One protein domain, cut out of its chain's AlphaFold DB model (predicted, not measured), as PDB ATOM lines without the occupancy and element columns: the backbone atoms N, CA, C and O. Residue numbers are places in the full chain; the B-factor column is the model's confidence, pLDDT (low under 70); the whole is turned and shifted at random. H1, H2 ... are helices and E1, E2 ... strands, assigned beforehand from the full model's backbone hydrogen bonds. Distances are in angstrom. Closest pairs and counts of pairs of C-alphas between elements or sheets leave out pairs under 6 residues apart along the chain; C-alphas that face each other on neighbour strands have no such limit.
ATOM      1  N   GLY A   2      50.530  76.876 132.310       61.25
ATOM      2  CA  GLY A   2      51.620  77.210 131.373       61.25
ATOM      3  C   GLY A   2      51.506  78.549 130.625       61.25
ATOM      4  O   GLY A   2      52.524  79.074 130.197       61.25
ATOM      5  N   SER A   3      50.306  79.121 130.464       68.31
ATOM      6  CA  SER A   3      50.118  80.358 129.676       68.31
ATOM      7  C   SER A   3      50.593  81.616 130.418       68.31
ATOM      8  O   SER A   3      51.356  82.410 129.878       68.31
ATOM      9  N   LEU A   4      50.243  81.746 131.702       73.56
ATOM     10  CA  LEU A   4      50.640  82.891 132.535       73.56
ATOM     11  C   LEU A   4      52.160  82.966 132.732       73.56
ATOM     12  O   LEU A   4      52.736  84.045 132.657       73.56
ATOM     13  N   HIS A   5      52.825  81.817 132.891       72.56
ATOM     14  CA  HIS A   5      54.285  81.758 132.982       72.56
ATOM     15  C   HIS A   5      54.960  82.174 131.664       72.56
ATOM     16  O   HIS A   5      56.011  82.806 131.683       72.56
ATOM     17  N   ARG A   6      54.364  81.861 130.506       74.31
ATOM     18  CA  ARG A   6      54.888  82.293 129.199       74.31
ATOM     19  C   ARG A   6      54.750  83.800 129.012       74.31
ATOM     20  O   ARG A   6      55.683  84.420 128.520       74.31
ATOM     21  N   ILE A   7      53.638  84.386 129.455       77.00
ATOM     22  CA  ILE A   7      53.428  85.840 129.422       77.00
ATOM     23  C   ILE A   7      54.404  86.541 130.370       77.00
ATOM     24  O   ILE A   7      55.063  87.488 129.962       77.00
ATOM     25  N   ALA A   8      54.576  86.039 131.596       77.69
ATOM     26  CA  ALA A   8      55.532  86.603 132.551       77.69
ATOM     27  C   ALA A   8      56.980  86.540 132.036       77.69
ATOM     28  O   ALA A   8      57.720  87.510 132.168       77.69
ATOM     29  N   VAL A   9      57.371  85.435 131.389       80.00
ATOM     30  CA  VAL A   9      58.694  85.300 130.757       80.00
ATOM     31  C   VAL A   9      58.848  86.255 129.574       80.00
ATOM     32  O   VAL A   9      59.889  86.890 129.450       80.00
ATOM     33  N   LEU A  10      57.820  86.404 128.732       78.19
ATOM     34  CA  LEU A  10      57.844  87.350 127.613       78.19
ATOM     35  C   LEU A  10      57.959  88.800 128.098       78.19
ATOM     36  O   LEU A  10      58.786  89.541 127.578       78.19
ATOM     37  N   CYS A  11      57.190  89.191 129.116       77.56
ATOM     38  CA  CYS A  11      57.250  90.531 129.702       77.56
ATOM     39  C   CYS A  11      58.574  90.797 130.432       77.56
ATOM     40  O   CYS A  11      59.114  91.896 130.354       77.56
ATOM     41  N   GLY A  12      59.119  89.795 131.127       76.25
ATOM     42  CA  GLY A  12      60.440  89.897 131.746       76.25
ATOM     43  C   GLY A  12      61.540  90.071 130.699       76.25
ATOM     44  O   GLY A  12      62.400  90.935 130.841       76.25
ATOM     45  N   LEU A  13      61.479  89.303 129.607       73.69
ATOM     46  CA  LEU A  13      62.457  89.373 128.526       73.69
ATOM     47  C   LEU A  13      62.409  90.716 127.782       73.69
ATOM     48  O   LEU A  13      63.461  91.270 127.472       73.69
ATOM     49  N   THR A  14      61.223  91.285 127.541       70.38
ATOM     50  CA  THR A  14      61.108  92.616 126.921       70.38
ATOM     51  C   THR A  14      61.612  93.732 127.834       70.38
ATOM     52  O   THR A  14      62.271  94.648 127.350       70.38
ATOM     53  N   ALA A  15      61.385  93.645 129.149       70.00
ATOM     54  CA  ALA A  15      61.906  94.620 130.111       70.00
ATOM     55  C   ALA A  15      63.445  94.584 130.217       70.00
ATOM     56  O   ALA A  15      64.094  95.629 130.288       70.00
ATOM     57  N   VAL A  16      64.046  93.391 130.169       69.19
ATOM     58  CA  VAL A  16      65.510  93.230 130.156       69.19
ATOM     59  C   VAL A  16      66.115  93.753 128.847       69.19
ATOM     60  O   VAL A  16      67.129  94.444 128.876       69.19
ATOM     61  N   LEU A  17      65.471  93.514 127.700       65.31
ATOM     62  CA  LEU A  17      65.960  94.009 126.407       65.31
ATOM     63  C   LEU A  17      65.831  95.535 126.252       65.31
ATOM     64  O   LEU A  17      66.680  96.168 125.626       65.31
ATOM     65  N   ALA A  18      64.801  96.141 126.850       61.94
ATOM     66  CA  ALA A  18      64.624  97.594 126.862       61.94
ATOM     67  C   ALA A  18      65.675  98.316 127.728       61.94
ATOM     68  O   ALA A  18      66.022  99.461 127.450       61.94
ATOM     69  N   THR A  19      66.204  97.645 128.755       60.16
ATOM     70  CA  THR A  19      67.256  98.183 129.634       60.16
ATOM     71  C   THR A  19      68.667  97.849 129.148       60.16
ATOM     72  O   THR A  19      69.613  98.543 129.508       60.16
ATOM     73  N   SER A  20      68.823  96.853 128.265       55.62
ATOM     74  CA  SER A  20      70.100  96.510 127.627       55.62
ATOM     75  C   SER A  20      70.480  97.406 126.447       55.62
ATOM     76  O   SER A  20      71.473  97.134 125.773       55.62
ATOM     77  N   ALA A  21      69.748  98.495 126.202       56.59
ATOM     78  CA  ALA A  21      70.274  99.624 125.448       56.59
ATOM     79  C   ALA A  21      71.355 100.321 126.295       56.59
ATOM     80  O   ALA A  21      71.221 101.476 126.688       56.59
ATOM     81  N   VAL A  22      72.439  99.600 126.587       52.03
ATOM     82  CA  VAL A  22      73.745 100.185 126.869       52.03
ATOM     83  C   VAL A  22      74.105 100.888 125.571       52.03
ATOM     84  O   VAL A  22      74.627 100.289 124.634       52.03
ATOM     85  N   GLN A  23      73.630 102.126 125.468       54.97
ATOM     86  CA  GLN A  23      73.847 103.003 124.339       54.97
ATOM     87  C   GLN A  23      75.362 103.094 124.209       54.97
ATOM     88  O   GLN A  23      76.026 103.653 125.081       54.97
ATOM     89  N   ALA A  24      75.924 102.492 123.158       57.28
ATOM     90  CA  ALA A  24      77.229 102.924 122.693       57.28
ATOM     91  C   ALA A  24      77.156 104.452 122.621       57.28
ATOM     92  O   ALA A  24      76.182 104.971 122.071       57.28
ATOM     93  N   GLU A  25      78.093 105.149 123.266       64.75
ATOM     94  CA  GLU A  25      78.079 106.610 123.282       64.75
ATOM     95  C   GLU A  25      77.912 107.108 121.839       64.75
ATOM     96  O   GLU A  25      78.716 106.772 120.965       64.75
ATOM     97  N   ASP A  26      76.826 107.844 121.581       82.69
ATOM     98  CA  ASP A  26      76.448 108.321 120.245       82.69
ATOM     99  C   ASP A  26      77.340 109.511 119.861       82.69
ATOM    100  O   ASP A  26      76.922 110.670 119.845       82.69
ATOM    101  N   TRP A  27      78.625 109.223 119.646       92.81
ATOM    102  CA  TRP A  27      79.631 110.189 119.231       92.81
ATOM    103  C   TRP A  27      79.356 110.648 117.797       92.81
ATOM    104  O   TRP A  27      79.574 109.909 116.835       92.81
ATOM    105  N   LYS A  28      78.946 111.906 117.638       94.00
ATOM    106  CA  LYS A  28      78.696 112.541 116.337       94.00
ATOM    107  C   LYS A  28      79.873 113.404 115.935       94.00
ATOM    108  O   LYS A  28      80.297 114.262 116.703       94.00
ATOM    109  N   VAL A  29      80.381 113.208 114.720       95.75
ATOM    110  CA  VAL A  29      81.475 114.025 114.182       95.75
ATOM    111  C   VAL A  29      80.983 115.459 113.988       95.75
ATOM    112  O   VAL A  29      80.079 115.705 113.194       95.75
ATOM    113  N   ALA A  30      81.591 116.395 114.710       96.62
ATOM    114  CA  ALA A  30      81.329 117.826 114.598       96.62
ATOM    115  C   ALA A  30      82.339 118.527 113.678       96.62
ATOM    116  O   ALA A  30      81.994 119.507 113.024       96.62
ATOM    117  N   LYS A  31      83.579 118.024 113.609       97.25
ATOM    118  CA  LYS A  31      84.624 118.549 112.722       97.25
ATOM    119  C   LYS A  31      85.577 117.435 112.292       97.25
ATOM    120  O   LYS A  31      85.883 116.546 113.081       97.25
ATOM    121  N   ASN A  32      86.049 117.473 111.051       96.88
ATOM    122  CA  ASN A  32      87.077 116.557 110.561       96.88
ATOM    123  C   ASN A  32      87.933 117.258 109.502       96.88
ATOM    124  O   ASN A  32      87.625 117.207 108.315       96.88
ATOM    125  N   GLU A  33      88.965 117.962 109.954       97.19
ATOM    126  CA  GLU A  33      89.824 118.805 109.114       97.19
ATOM    127  C   GLU A  33      91.275 118.688 109.589       97.19
ATOM    128  O   GLU A  33      91.524 118.393 110.758       97.19
ATOM    129  N   ASP A  34      92.232 118.880 108.680       96.00
ATOM    130  CA  ASP A  34      93.677 118.865 108.968       96.00
ATOM    131  C   ASP A  34      94.181 117.601 109.699       96.00
ATOM    132  O   ASP A  34      95.162 117.625 110.439       96.00
ATOM    133  N   GLY A  35      93.502 116.466 109.496       95.75
ATOM    134  CA  GLY A  35      93.821 115.195 110.158       95.75
ATOM    135  C   GLY A  35      93.356 115.098 111.617       95.75
ATOM    136  O   GLY A  35      93.709 114.135 112.302       95.75
ATOM    137  N   ILE A  36      92.558 116.060 112.087       97.25
ATOM    138  CA  ILE A  36      91.969 116.094 113.426       97.25
ATOM    139  C   ILE A  36      90.470 115.819 113.312       97.25
ATOM    140  O   ILE A  36      89.714 116.599 112.726       97.25
ATOM    141  N   LYS A  37      90.022 114.722 113.925       97.94
ATOM    142  CA  LYS A  37      88.605 114.382 114.039       97.94
ATOM    143  C   LYS A  37      88.080 114.790 115.404       97.94
ATOM    144  O   LYS A  37      88.623 114.386 116.426       97.94
ATOM    145  N   VAL A  38      86.989 115.535 115.400       97.44
ATOM    146  CA  VAL A  38      86.289 116.015 116.581       97.44
ATOM    147  C   VAL A  38      84.891 115.429 116.607       97.44
ATOM    148  O   VAL A  38      84.117 115.630 115.667       97.44
ATOM    149  N   SER A  39      84.554 114.762 117.701       97.12
ATOM    150  CA  SER A  39      83.233 114.201 117.951       97.12
ATOM    151  C   SER A  39      82.633 114.752 119.240       97.12
ATOM    152  O   SER A  39      83.352 115.039 120.197       97.12
ATOM    153  N   LEU A  40      81.309 114.871 119.266       96.75
ATOM    154  CA  LEU A  40      80.526 115.283 120.425       96.75
ATOM    155  C   LEU A  40      79.566 114.170 120.835       96.75
ATOM    156  O   LEU A  40      78.994 113.513 119.964       96.75
ATOM    157  N   SER A  41      79.351 113.995 122.134       94.75
ATOM    158  CA  SER A  41      78.295 113.129 122.668       94.75
ATOM    159  C   SER A  41      77.479 113.863 123.730       94.75
ATOM    160  O   SER A  41      77.979 114.748 124.431       94.75
ATOM    161  N   GLU A  42      76.188 113.540 123.800       93.31
ATOM    162  CA  GLU A  42      75.294 114.098 124.818       93.31
ATOM    163  C   GLU A  42      75.656 113.544 126.199       93.31
ATOM    164  O   GLU A  42      75.971 112.361 126.338       93.31
ATOM    165  N   VAL A  43      75.561 114.387 127.229       91.56
ATOM    166  CA  VAL A  43      75.744 113.978 128.625       91.56
ATOM    167  C   VAL A  43      74.380 114.035 129.320       91.56
ATOM    168  O   VAL A  43      73.821 115.124 129.465       91.56
ATOM    169  N   PRO A  44      73.804 112.894 129.744       89.31
ATOM    170  CA  PRO A  44      72.492 112.879 130.383       89.31
ATOM    171  C   PRO A  44      72.432 113.798 131.609       89.31
ATOM    172  O   PRO A  44      73.258 113.692 132.513       89.31
ATOM    173  N   GLY A  45      71.435 114.686 131.651       92.50
ATOM    174  CA  GLY A  45      71.230 115.615 132.769       92.50
ATOM    175  C   GLY A  45      72.174 116.822 132.792       92.50
ATOM    176  O   GLY A  45      72.210 117.536 133.791       92.50
ATOM    177  N   SER A  46      72.926 117.054 131.716       93.12
ATOM    178  CA  SER A  46      73.832 118.189 131.559       93.12
ATOM    179  C   SER A  46      73.441 119.011 130.333       93.12
ATOM    180  O   SER A  46      73.138 118.455 129.281       93.12
ATOM    181  N   ASP A  47      73.519 120.336 130.448       94.25
ATOM    182  CA  ASP A  47      73.392 121.248 129.300       94.25
ATOM    183  C   ASP A  47      74.655 121.247 128.413       94.25
ATOM    184  O   ASP A  47      74.658 121.760 127.294       94.25
ATOM    185  N   TYR A  48      75.748 120.668 128.917       94.62
ATOM    186  CA  TYR A  48      77.022 120.524 128.219       94.62
ATOM    187  C   TYR A  48      77.168 119.156 127.555       94.62
ATOM    188  O   TYR A  48      76.669 118.148 128.056       94.62
ATOM    189  N   LYS A  49      77.944 119.134 126.467       94.62
ATOM    190  CA  LYS A  49      78.314 117.931 125.714       94.62
ATOM    191  C   LYS A  49      79.739 117.499 126.027       94.62
ATOM    192  O   LYS A  49      80.605 118.335 126.287       94.62
ATOM    193  N   SER A  50      79.994 116.203 125.914       95.50
ATOM    194  CA  SER A  50      81.346 115.654 125.932       95.50
ATOM    195  C   SER A  50      82.034 115.909 124.596       95.50
ATOM    196  O   SER A  50      81.410 115.819 123.538       95.50
ATOM    197  N   TYR A  51      83.330 116.205 124.644       95.69
ATOM    198  CA  TYR A  51      84.158 116.486 123.474       95.69
ATOM    199  C   TYR A  51      85.275 115.453 123.348       95.69
ATOM    200  O   TYR A  51      85.997 115.192 124.308       95.69
ATOM    201  N   GLN A  52      85.462 114.911 122.145       95.88
ATOM    202  CA  GLN A  52      86.545 113.988 121.825       95.88
ATOM    203  C   GLN A  52      87.296 114.467 120.583       95.88
ATOM    204  O   GLN A  52      86.729 114.522 119.496       95.88
ATOM    205  N   GLY A  53      88.587 114.761 120.738       96.25
ATOM    206  CA  GLY A  53      89.511 115.011 119.631       96.25
ATOM    207  C   GLY A  53      90.431 113.811 119.403       96.25
ATOM    208  O   GLY A  53      91.061 113.334 120.343       96.25
ATOM    209  N   VAL A  54      90.534 113.332 118.163       96.25
ATOM    210  CA  VAL A  54      91.427 112.237 117.757       96.25
ATOM    211  C   VAL A  54      92.317 112.708 116.613       96.25
ATOM    212  O   VAL A  54      91.824 113.199 115.598       96.25
ATOM    213  N   VAL A  55      93.627 112.526 116.768       97.06
ATOM    214  CA  VAL A  55      94.647 112.912 115.783       97.06
ATOM    215  C   VAL A  55      95.796 111.903 115.787       97.06
ATOM    216  O   VAL A  55      96.144 111.345 116.828       97.06
ATOM    217  N   LEU A  56      96.398 111.669 114.620       96.56
ATOM    218  CA  LEU A  56      97.636 110.902 114.495       96.56
ATOM    219  C   LEU A  56      98.839 111.842 114.619       96.56
ATOM    220  O   LEU A  56      98.973 112.784 113.843       96.56
ATOM    221  N   MET A  57      99.744 111.568 115.559       95.62
ATOM    222  CA  MET A  57     100.909 112.423 115.818       95.62
ATOM    223  C   MET A  57     102.218 111.648 115.663       95.62
ATOM    224  O   MET A  57     102.366 110.539 116.175       95.62
ATOM    225  N   LYS A  58     103.212 112.257 115.003       96.75
ATOM    226  CA  LYS A  58     104.565 111.696 114.859       96.75
ATOM    227  C   LYS A  58     105.415 111.997 116.096       96.75
ATOM    228  O   LYS A  58     106.276 112.873 116.080       96.75
ATOM    229  N   THR A  59     105.149 111.293 117.186       96.56
ATOM    230  CA  THR A  59     105.840 111.488 118.467       96.56
ATOM    231  C   THR A  59     105.669 110.261 119.367       96.56
ATOM    232  O   THR A  59     104.932 109.337 119.035       96.56
ATOM    233  N   THR A  60     106.354 110.242 120.507       97.25
ATOM    234  CA  THR A  60     106.164 109.233 121.555       97.25
ATOM    235  C   THR A  60     105.181 109.735 122.612       97.25
ATOM    236  O   THR A  60     105.057 110.939 122.843       97.25
ATOM    237  N   ILE A  61     104.524 108.806 123.313       95.88
ATOM    238  CA  ILE A  61     103.649 109.137 124.450       95.88
ATOM    239  C   ILE A  61     104.426 109.843 125.567       95.88
ATOM    240  O   ILE A  61     103.911 110.783 126.160       95.88
ATOM    241  N   ALA A  62     105.681 109.448 125.811       97.06
ATOM    242  CA  ALA A  62     106.531 110.092 126.812       97.06
ATOM    243  C   ALA A  62     106.740 111.587 126.513       97.06
ATOM    244  O   ALA A  62     106.571 112.419 127.399       97.06
ATOM    245  N   LYS A  63     107.037 111.936 125.252       97.12
ATOM    246  CA  LYS A  63     107.208 113.334 124.835       97.12
ATOM    247  C   LYS A  63     105.896 114.120 124.894       97.12
ATOM    248  O   LYS A  63     105.918 115.288 125.257       97.12
ATOM    249  N   LEU A  64     104.767 113.495 124.544       95.69
ATOM    250  CA  LEU A  64     103.451 114.136 124.653       95.69
ATOM    251  C   LEU A  64     103.075 114.443 126.101       95.69
ATOM    252  O   LEU A  64     102.591 115.535 126.363       95.69
ATOM    253  N   ARG A  65     103.311 113.506 127.024       96.00
ATOM    254  CA  ARG A  65     103.006 113.699 128.444       96.00
ATOM    255  C   ARG A  65     103.852 114.812 129.054       96.00
ATOM    256  O   ARG A  65     103.292 115.681 129.701       96.00
ATOM    257  N   ALA A  66     105.158 114.816 128.779       96.88
ATOM    258  CA  ALA A  66     106.054 115.863 129.268       96.88
ATOM    259  C   ALA A  66     105.563 117.270 128.875       96.88
ATOM    260  O   ALA A  66     105.542 118.157 129.709       96.88
ATOM    261  N   LEU A  67     105.076 117.450 127.640       96.06
ATOM    262  CA  LEU A  67     104.526 118.731 127.174       96.06
ATOM    263  C   LEU A  67     103.175 119.125 127.802       96.06
ATOM    264  O   LEU A  67     102.776 120.273 127.660       96.06
ATOM    265  N   GLN A  68     102.424 118.189 128.392       94.25
ATOM    266  CA  GLN A  68     101.130 118.467 129.039       94.25
ATOM    267  C   GLN A  68     101.263 118.785 130.530       94.25
ATOM    268  O   GLN A  68     100.333 119.335 131.113       94.25
ATOM    269  N   GLU A  69     102.366 118.360 131.143       93.88
ATOM    270  CA  GLU A  69     102.647 118.534 132.571       93.88
ATOM    271  C   GLU A  69     103.468 119.805 132.866       93.88
ATOM    272  O   GLU A  69     103.570 120.177 134.035       93.88
ATOM    273  N   ASP A  70     104.018 120.455 131.830       83.19
ATOM    274  CA  ASP A  70     104.661 121.783 131.881       83.19
ATOM    275  C   ASP A  70     103.628 122.919 132.043       83.19
ATOM    276  O   ASP A  70     103.876 123.829 132.871       83.19
TER     277      ASP A  70
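What this domain is: This is residues 2 to 70 of the 70 residues of an uncharacterized protein of Pseudomonas sp. HMWF007 (UniProt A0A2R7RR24). A small sheet of three strands, E1, E2 and E3, sits between two helices that stick out from opposite ends: H1, long, and H2, short. The 69 printed residues run H1, E1, E2, E3, H2, mixed in class; the antiparallel sheet, order E1 - E2 - E3, is a meander, each strand the antiparallel neighbour of the one before. The whole is an extended rod spanning 68 by 26 by 22 A, with a radius of gyration of the C-alphas of 21.8 A.

Where its parts are: Find C-alpha 2 at (51.620, 77.210, 131.373); from there H1, residues 2 to 19, runs 26.2 A. Next come E1, residues 28 to 33, E2, residues 36 to 42, 20.3 A, and E3, residues 49 to 55, 19.8 A. H2, residues 61 to 69, ends at C-alpha 69, (102.647, 118.534, 132.571).

How they stand to each other: H1 is not on the sheet, and H1 and H2 are apart. In the hairpin E1 and E2, find N 30 and O 38 2.8 A apart, within hydrogen-bond range. In the hairpin E2 and E3, N 39 and O 52 are also within range at 2.8 A. H2 is not on the sheet. In H1 and H2 every O i to N i+4 pair is within hydrogen-bond range.

The domain as a whole: The C-alphas of Gly 2 and Asp 70, the two farthest apart, are 69.3 A from each other. The printed part has no cut, and no link is long. Look for pLDDT under 70 at residues 2 to 3 and 16 to 25.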